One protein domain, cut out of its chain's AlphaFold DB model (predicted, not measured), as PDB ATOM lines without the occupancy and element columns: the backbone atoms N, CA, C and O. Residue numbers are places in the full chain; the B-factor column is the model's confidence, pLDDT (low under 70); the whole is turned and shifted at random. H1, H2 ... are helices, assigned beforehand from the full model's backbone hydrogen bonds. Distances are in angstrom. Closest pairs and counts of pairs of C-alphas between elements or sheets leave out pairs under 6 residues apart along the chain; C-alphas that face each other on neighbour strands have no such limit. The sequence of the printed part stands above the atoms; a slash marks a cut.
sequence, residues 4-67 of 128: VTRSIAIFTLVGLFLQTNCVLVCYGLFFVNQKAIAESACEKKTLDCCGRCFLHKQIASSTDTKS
ATOM      1  N   VAL A   4     -63.734  33.759  34.344       90.75
ATOM      2  CA  VAL A   4     -62.989  33.336  35.536       90.75
ATOM      3  C   VAL A   4     -62.707  31.833  35.503       90.75
ATOM      4  O   VAL A   4     -61.571  31.413  35.688       90.75
ATOM      5  N   THR A   5     -63.710  31.015  35.179       91.38
ATOM      6  CA  THR A   5     -63.556  29.556  35.081       91.38
ATOM      7  C   THR A   5     -62.581  29.163  33.973       91.38
ATOM      8  O   THR A   5     -61.794  28.239  34.152       91.38
ATOM      9  N   ARG A   6     -62.590  29.882  32.842       91.62
ATOM     10  CA  ARG A   6     -61.616  29.672  31.755       91.62
ATOM     11  C   ARG A   6     -60.192  30.002  32.199       91.62
ATOM     12  O   ARG A   6     -59.288  29.227  31.921       91.62
ATOM     13  N   SER A   7     -60.011  31.111  32.910       92.75
ATOM     14  CA  SER A   7     -58.709  31.511  33.451       92.75
ATOM     15  C   SER A   7     -58.160  30.466  34.430       92.75
ATOM     16  O   SER A   7     -57.045  29.980  34.255       92.75
ATOM     17  N   ILE A   8     -58.983  30.028  35.389       93.75
ATOM     18  CA  ILE A   8     -58.612  28.984  36.356       93.75
ATOM     19  C   ILE A   8     -58.210  27.695  35.633       93.75
ATOM     20  O   ILE A   8     -57.156  27.143  35.937       93.75
ATOM     21  N   ALA A   9     -58.997  27.259  34.643       93.50
ATOM     22  CA  ALA A   9     -58.711  26.051  33.873       93.50
ATOM     23  C   ALA A   9     -57.350  26.119  33.155       93.50
ATOM     24  O   ALA A   9     -56.590  25.147  33.174       93.50
ATOM     25  N   ILE A  10     -57.016  27.274  32.570       94.88
ATOM     26  CA  ILE A  10     -55.721  27.501  31.917       94.88
ATOM     27  C   ILE A  10     -54.585  27.413  32.938       94.88
ATOM     28  O   ILE A  10     -53.621  26.688  32.706       94.88
ATOM     29  N   PHE A  11     -54.705  28.081  34.089       94.69
ATOM     30  CA  PHE A  11     -53.672  28.023  35.126       94.69
ATOM     31  C   PHE A  11     -53.462  26.608  35.666       94.69
ATOM     32  O   PHE A  11     -52.318  26.186  35.832       94.69
ATOM     33  N   THR A  12     -54.534  25.841  35.879       93.69
ATOM     34  CA  THR A  12     -54.412  24.438  36.297       93.69
ATOM     35  C   THR A  12     -53.734  23.574  35.239       93.69
ATOM     36  O   THR A  12     -52.894  22.750  35.588       93.69
ATOM     37  N   LEU A  13     -54.040  23.782  33.953       94.12
ATOM     38  CA  LEU A  13     -53.408  23.040  32.862       94.12
ATOM     39  C   LEU A  13     -51.907  23.349  32.774       94.12
ATOM     40  O   LEU A  13     -51.092  22.435  32.666       94.12
ATOM     41  N   VAL A  14     -51.541  24.630  32.877       94.06
ATOM     42  CA  VAL A  14     -50.139  25.067  32.906       94.06
ATOM     43  C   VAL A  14     -49.422  24.493  34.128       94.06
ATOM     44  O   VAL A  14     -48.315  23.983  33.987       94.06
ATOM     45  N   GLY A  15     -50.055  24.509  35.305       91.62
ATOM     46  CA  GLY A  15     -49.494  23.932  36.529       91.62
ATOM     47  C   GLY A  15     -49.216  22.432  36.402       91.62
ATOM     48  O   GLY A  15     -48.124  21.981  36.739       91.62
ATOM     49  N   LEU A  16     -50.157  21.668  35.843       92.88
ATOM     50  CA  LEU A  16     -49.990  20.235  35.572       92.88
ATOM     51  C   LEU A  16     -48.869  19.955  34.564       92.88
ATOM     52  O   LEU A  16     -48.070  19.035  34.766       92.88
ATOM     53  N   PHE A  17     -48.779  20.759  33.503       92.38
ATOM     54  CA  PHE A  17     -47.702  20.656  32.520       92.38
ATOM     55  C   PHE A  17     -46.332  20.954  33.142       92.38
ATOM     56  O   PHE A  17     -45.361  20.242  32.887       92.38
ATOM     57  N   LEU A  18     -46.255  21.970  34.005       89.56
ATOM     58  CA  LEU A  18     -45.032  22.305  34.732       89.56
ATOM     59  C   LEU A  18     -44.635  21.211  35.725       89.56
ATOM     60  O   LEU A  18     -43.453  20.913  35.841       89.56
ATOM     61  N   GLN A  19     -45.595  20.589  36.412       87.38
ATOM     62  CA  GLN A  19     -45.319  19.490  37.340       87.38
ATOM     63  C   GLN A  19     -44.765  18.259  36.619       87.38
ATOM     64  O   GLN A  19     -43.745  17.711  37.033       87.38
ATOM     65  N   THR A  20     -45.394  17.856  35.514       90.19
ATOM     66  CA  THR A  20     -44.937  16.710  34.705       90.19
ATOM     67  C   THR A  20     -43.572  16.949  34.069       90.19
ATOM     68  O   THR A  20     -42.767  16.025  33.979       90.19
ATOM     69  N   ASN A  21     -43.271  18.193  33.696       90.19
ATOM     70  CA  ASN A  21     -42.004  18.572  33.069       90.19
ATOM     71  C   ASN A  21     -41.049  19.287  34.034       90.19
ATOM     72  O   ASN A  21     -40.117  19.958  33.588       90.19
ATOM     73  N   CYS A  22     -41.246  19.140  35.347       87.88
ATOM     74  CA  CYS A  22     -40.517  19.905  36.361       87.88
ATOM     75  C   CYS A  22     -39.000  19.736  36.215       87.88
ATOM     76  O   CYS A  22     -38.255  20.711  36.230       87.88
ATOM     77  N   VAL A  23     -38.551  18.509  35.942       85.88
ATOM     78  CA  VAL A  23     -37.134  18.198  35.716       85.88
ATOM     79  C   VAL A  23     -36.560  18.994  34.539       85.88
ATOM     80  O   VAL A  23     -35.506  19.611  34.674       85.88
ATOM     81  N   LEU A  24     -37.261  19.042  33.402       85.56
ATOM     82  CA  LEU A  24     -36.825  19.798  32.222       85.56
ATOM     83  C   LEU A  24     -36.805  21.304  32.487       85.56
ATOM     84  O   LEU A  24     -35.866  21.985  32.076       85.56
ATOM     85  N   VAL A  25     -37.803  21.818  33.207       87.12
ATOM     86  CA  VAL A  25     -37.864  23.231  33.606       87.12
ATOM     87  C   VAL A  25     -36.686  23.581  34.519       87.12
ATOM     88  O   VAL A  25     -36.030  24.598  34.298       87.12
ATOM     89  N   CYS A  26     -36.353  22.724  35.488       84.50
ATOM     90  CA  CYS A  26     -35.188  22.898  36.355       84.50
ATOM     91  C   CYS A  26     -33.871  22.883  35.570       84.50
ATOM     92  O   CYS A  26     -33.025  23.749  35.792       84.50
ATOM     93  N   TYR A  27     -33.699  21.955  34.623       85.81
ATOM     94  CA  TYR A  27     -32.521  21.951  33.751       85.81
ATOM     95  C   TYR A  27     -32.452  23.204  32.872       85.81
ATOM     96  O   TYR A  27     -31.388  23.807  32.754       85.81
ATOM     97  N   GLY A  28     -33.574  23.647  32.301       84.69
ATOM     98  CA  GLY A  28     -33.636  24.883  31.520       84.69
ATOM     99  C   GLY A  28     -33.233  26.105  32.348       84.69
ATOM    100  O   GLY A  28     -32.370  26.879  31.934       84.69
ATOM    101  N   LEU A  29     -33.785  26.235  33.558       84.81
ATOM    102  CA  LEU A  29     -33.420  27.290  34.509       84.81
ATOM    103  C   LEU A  29     -31.940  27.233  34.897       84.81
ATOM    104  O   LEU A  29     -31.311  28.283  35.038       84.81
ATOM    105  N   PHE A  30     -31.375  26.034  35.041       83.00
ATOM    106  CA  PHE A  30     -29.954  25.844  35.306       83.00
ATOM    107  C   PHE A  30     -29.081  26.342  34.146       83.00
ATOM    108  O   PHE A  30     -28.124  27.075  34.384       83.00
ATOM    109  N   PHE A  31     -29.422  26.008  32.898       81.56
ATOM    110  CA  PHE A  31     -28.658  26.457  31.729       81.56
ATOM    111  C   PHE A  31     -28.740  27.972  31.519       81.56
ATOM    112  O   PHE A  31     -27.724  28.602  31.226       81.56
ATOM    113  N   VAL A  32     -29.912  28.579  31.727       85.81
ATOM    114  CA  VAL A  32     -30.071  30.041  31.627       85.81
ATOM    115  C   VAL A  32     -29.255  30.760  32.707       85.81
ATOM    116  O   VAL A  32     -28.611  31.770  32.426       85.81
ATOM    117  N   ASN A  33     -29.225  30.220  33.929       80.88
ATOM    118  CA  ASN A  33     -28.534  30.833  35.067       80.88
ATOM    119  C   ASN A  33     -27.110  30.318  35.287       80.88
ATOM    120  O   ASN A  33     -26.491  30.637  36.304       80.88
ATOM    121  N   GLN A  34     -26.556  29.562  34.341       71.56
ATOM    122  CA  GLN A  34     -25.258  28.918  34.505       71.56
ATOM    123  C   GLN A  34     -24.150  29.926  34.839       71.56
ATOM    124  O   GLN A  34     -23.292  29.638  35.669       71.56
ATOM    125  N   LYS A  35     -24.202  31.136  34.261       70.19
ATOM    126  CA  LYS A  35     -23.236  32.214  34.532       70.19
ATOM    127  C   LYS A  35     -23.316  32.740  35.969       70.19
ATOM    128  O   LYS A  35     -22.288  32.860  36.624       70.19
ATOM    129  N   ALA A  36     -24.523  32.991  36.479       69.62
ATOM    130  CA  ALA A  36     -24.727  33.475  37.847       69.62
ATOM    131  C   ALA A  36     -24.384  32.400  38.894       69.62
ATOM    132  O   ALA A  36     -23.818  32.694  39.949       69.62
ATOM    133  N   ILE A  37     -24.674  31.132  38.587       66.12
ATOM    134  CA  ILE A  37     -24.300  29.993  39.432       66.12
ATOM    135  C   ILE A  37     -22.779  29.805  39.422       66.12
ATOM    136  O   ILE A  37     -22.184  29.596  40.474       66.12
ATOM    137  N   ALA A  38     -22.123  29.925  38.265       64.06
ATOM    138  CA  ALA A  38     -20.667  29.850  38.182       64.06
ATOM    139  C   ALA A  38     -19.993  30.981  38.976       64.06
ATOM    140  O   ALA A  38     -19.005  30.733  39.659       64.06
ATOM    141  N   GLU A  39     -20.542  32.194  38.954       63.34
ATOM    142  CA  GLU A  39     -19.988  33.324  39.707       63.34
ATOM    143  C   GLU A  39     -20.168  33.193  41.230       63.34
ATOM    144  O   GLU A  39     -19.282  33.591  41.988       63.34
ATOM    145  N   SER A  40     -21.289  32.622  41.683       65.00
ATOM    146  CA  SER A  40     -21.626  32.503  43.111       65.00
ATOM    147  C   SER A  40     -21.142  31.206  43.770       65.00
ATOM    148  O   SER A  40     -20.820  31.212  44.956       65.00
ATOM    149  N   ALA A  41     -21.064  30.100  43.026       62.09
ATOM    150  CA  ALA A  41     -20.693  28.784  43.555       62.09
ATOM    151  C   ALA A  41     -19.242  28.377  43.245       62.09
ATOM    152  O   ALA A  41     -18.717  27.459  43.882       62.09
ATOM    153  N   CYS A  42     -18.580  29.015  42.272       62.31
ATOM    154  CA  CYS A  42     -17.194  28.696  41.938       62.31
ATOM    155  C   CYS A  42     -16.232  29.541  42.786       62.31
ATOM    156  O   CYS A  42     -16.104  30.748  42.616       62.31
ATOM    157  N   GLU A  43     -15.511  28.873  43.685       59.41
ATOM    158  CA  GLU A  43     -14.507  29.488  44.566       59.41
ATOM    159  C   GLU A  43     -13.347  30.126  43.770       59.41
ATOM    160  O   GLU A  43     -12.768  31.130  44.178       59.41
ATOM    161  N   LYS A  44     -13.053  29.592  42.576       60.00
ATOM    162  CA  LYS A  44     -12.146  30.197  41.593       60.00
ATOM    163  C   LYS A  44     -12.959  30.851  40.479       60.00
ATOM    164  O   LYS A  44     -13.402  30.166  39.558       60.00
ATOM    165  N   LYS A  45     -13.091  32.181  40.538       57.97
ATOM    166  CA  LYS A  45     -13.659  33.027  39.474       57.97
ATOM    167  C   LYS A  45     -12.814  32.918  38.201       57.97
ATOM    168  O   LYS A  45     -11.930  33.727  37.939       57.97
ATOM    169  N   THR A  46     -13.050  31.860  37.446       57.84
ATOM    170  CA  THR A  46     -12.455  31.602  36.138       57.84
ATOM    171  C   THR A  46     -13.568  31.718  35.109       57.84
ATOM    172  O   THR A  46     -14.685  31.263  35.353       57.84
ATOM    173  N   LEU A  47     -13.272  32.368  33.982       55.78
ATOM    174  CA  LEU A  47     -14.241  32.657  32.916       55.78
ATOM    175  C   LEU A  47     -14.910  31.390  32.341       55.78
ATOM    176  O   LEU A  47     -16.037  31.479  31.868       55.78
ATOM    177  N   ASP A  48     -14.270  30.224  32.488       56.34
ATOM    178  CA  ASP A  48     -14.740  28.911  32.018       56.34
ATOM    179  C   ASP A  48     -14.992  27.906  33.164       56.34
ATOM    180  O   ASP A  48     -14.640  26.725  33.083       56.34
ATOM    181  N   CYS A  49     -15.591  28.334  34.280       61.09
ATOM    182  CA  CYS A  49     -15.948  27.391  35.345       61.09
ATOM    183  C   CYS A  49     -17.234  26.614  35.005       61.09
ATOM    184  O   CYS A  49     -18.348  27.088  35.217       61.09
ATOM    185  N   CYS A  50     -17.102  25.361  34.559       62.38
ATOM    186  CA  CYS A  50     -18.238  24.465  34.278       62.38
ATOM    187  C   CYS A  50     -18.948  23.909  35.537       62.38
ATOM    188  O   CYS A  50     -19.531  22.828  35.478       62.38
ATOM    189  N   GLY A  51     -18.831  24.547  36.707       62.06
ATOM    190  CA  GLY A  51     -19.435  24.066  37.963       62.06
ATOM    191  C   GLY A  51     -18.866  22.744  38.511       62.06
ATOM    192  O   GLY A  51     -19.274  22.293  39.581       62.06
ATOM    193  N   ARG A  52     -17.878  22.132  37.836       65.44
ATOM    194  CA  ARG A  52     -17.219  20.884  38.270       65.44
ATOM    195  C   ARG A  52     -16.550  21.011  39.638       65.44
ATOM    196  O   ARG A  52     -16.499  20.032  40.371       65.44
ATOM    197  N   CYS A  53     -16.088  22.206  40.005       66.81
ATOM    198  CA  CYS A  53     -15.498  22.469  41.317       66.81
ATOM    199  C   CYS A  53     -16.507  22.268  42.458       66.81
ATOM    200  O   CYS A  53     -16.151  21.694  43.484       66.81
ATOM    201  N   PHE A  54     -17.766  22.676  42.266       65.31
ATOM    202  CA  PHE A  54     -18.824  22.482  43.259       65.31
ATOM    203  C   PHE A  54     -19.189  20.999  43.395       65.31
ATOM    204  O   PHE A  54     -19.207  20.468  44.503       65.31
ATOM    205  N   LEU A  55     -19.380  20.309  42.265       62.28
ATOM    206  CA  LEU A  55     -19.648  18.866  42.225       62.28
ATOM    207  C   LEU A  55     -18.526  18.057  42.891       62.28
ATOM    208  O   LEU A  55     -18.797  17.218  43.741       62.28
ATOM    209  N   HIS A  56     -17.265  18.346  42.568       62.28
ATOM    210  CA  HIS A  56     -16.122  17.636  43.141       62.28
ATOM    211  C   HIS A  56     -15.967  17.897  44.648       62.28
ATOM    212  O   HIS A  56     -15.648  16.978  45.399       62.28
ATOM    213  N   LYS A  57     -16.248  19.121  45.117       64.94
ATOM    214  CA  LYS A  57     -16.257  19.460  46.550       64.94
ATOM    215  C   LYS A  57     -17.384  18.741  47.289       64.94
ATOM    216  O   LYS A  57     -17.162  18.218  48.376       64.94
ATOM    217  N   GLN A  58     -18.568  18.652  46.685       64.38
ATOM    218  CA  GLN A  58     -19.696  17.933  47.270       64.38
ATOM    219  C   GLN A  58     -19.421  16.420  47.343       64.38
ATOM    220  O   GLN A  58     -19.661  15.813  48.386       64.38
ATOM    221  N   ILE A  59     -18.824  15.828  46.300       65.44
ATOM    222  CA  ILE A  59     -18.399  14.416  46.279       65.44
ATOM    223  C   ILE A  59     -17.311  14.152  47.331       65.44
ATOM    224  O   ILE A  59     -17.428  13.202  48.099       65.44
ATOM    225  N   ALA A  60     -16.289  15.006  47.431       65.31
ATOM    226  CA  ALA A  60     -15.247  14.869  48.451       65.31
ATOM    227  C   ALA A  60     -15.834  14.954  49.873       65.31
ATOM    228  O   ALA A  60     -15.652  14.042  50.674       65.31
ATOM    229  N   SER A  61     -16.663  15.970  50.145       61.50
ATOM    230  CA  SER A  61     -17.298  16.156  51.461       61.50
ATOM    231  C   SER A  61     -18.236  15.008  51.874       61.50
ATOM    232  O   SER A  61     -18.356  14.695  53.057       61.50
ATOM    233  N   SER A  62     -18.868  14.334  50.909       58.28
ATOM    234  CA  SER A  62     -19.717  13.161  51.166       58.28
ATOM    235  C   SER A  62     -18.927  11.853  51.289       58.28
ATOM    236  O   SER A  62     -19.427  10.903  51.894       58.28
ATOM    237  N   THR A  63     -17.692  11.803  50.785       57.09
ATOM    238  CA  THR A  63     -16.812  10.628  50.883       57.09
ATOM    239  C   THR A  63     -16.066  10.596  52.221       57.09
ATOM    240  O   THR A  63     -16.003   9.542  52.851       57.09
ATOM    241  N   ASP A  64     -15.618  11.750  52.725       51.38
ATOM    242  CA  ASP A  64     -14.892  11.852  54.004       51.38
ATOM    243  C   ASP A  64     -15.776  11.605  55.241       51.38
ATOM    244  O   ASP A  64     -15.283  11.289  56.319       51.38
ATOM    245  N   THR A  65     -17.102  11.670  55.093       49.38
ATOM    246  CA  THR A  65     -18.043  11.354  56.187       49.38
ATOM    247  C   THR A  65     -18.252   9.837  56.360       49.38
ATOM    248  O   THR A  65     -18.943   9.406  57.280       49.38
ATOM    249  N   LYS A  66     -17.675   8.989  55.494       48.38
ATOM    250  CA  LYS A  66     -17.963   7.540  55.468       48.38
ATOM    251  C   LYS A  66     -16.888   6.650  56.105       48.38
ATOM    252  O   LYS A  66     -17.059   5.433  56.134       48.38
ATOM    253  N   SER A  67     -15.808   7.225  56.629       41.56
ATOM    254  CA  SER A  67     -14.637   6.494  57.134       41.56
ATOM    255  C   SER A  67     -14.355   6.743  58.619       41.56
ATOM    256  O   SER A  67     -13.208   6.896  59.015       41.56
TER     257      SER A  67
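AT A GLANCE: This is residues 4 to 67 of the 128 residues of an uncharacterized protein of Chlorobium sp. (UniProt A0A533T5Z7). Four helices are strung out one after another in an open zigzag with no common core: H1 makes one end, H2 turns off from it at a corner, short H3 follows, and H4 runs out as an arm at the other end. Residues 42 to 51 make a loop between H3 and H4. The printed part has 64 residues, with four named helices in the order H1, H2, H3, H4 and no named strand; the class is all helix. The whole is extended, with a radius of gyration of the C-alphas of 18.5 A, and flat, spanning 56 by 34 by 15 A.

HOW THE PARTS SIT: H1, residues 4 to 20, and H2, residues 22 to 32, are close but not clearly touching; their closest C-alphas, those of Leu 18 and Val 25, are 7.3 A apart. Their lines are about perpendicular, at 80 degrees. H2 and H3, residues 34 to 41, meet only through their link. H3 and H4, residues 52 to 66, are close but not clearly touching, with the closest C-alphas, those of Ala 41 and Phe 54, 6.6 A apart. They run the same way at a steep tilt of 45 degrees. H1 is apart from H3 and H4, and H2 is apart from H4. In H1, H2 and H3 every O i to N i+4 pair is within hydrogen-bond range; in H4, 9 of 11 are.

IN THESE COORDINATES: H1 begins at C-alpha 4, (-62.989, 33.336, 35.536), and is 24.6 A long. H2 measures 15.3 A and H3 10.1 A. H4 is 21.8 A long and ends at C-alpha 66, (-17.963, 7.540, 55.468).

THE WHOLE: The C-alphas of Val 4 and Ser 67, the two farthest apart, are 59.4 A apart. The printed part has no cut. The links H1 to H2 and H2 to H3 are tight; H3 to H4 is short. Mean pLDDT of the printed part is 74.3, and residues 36 to 67 are under 70.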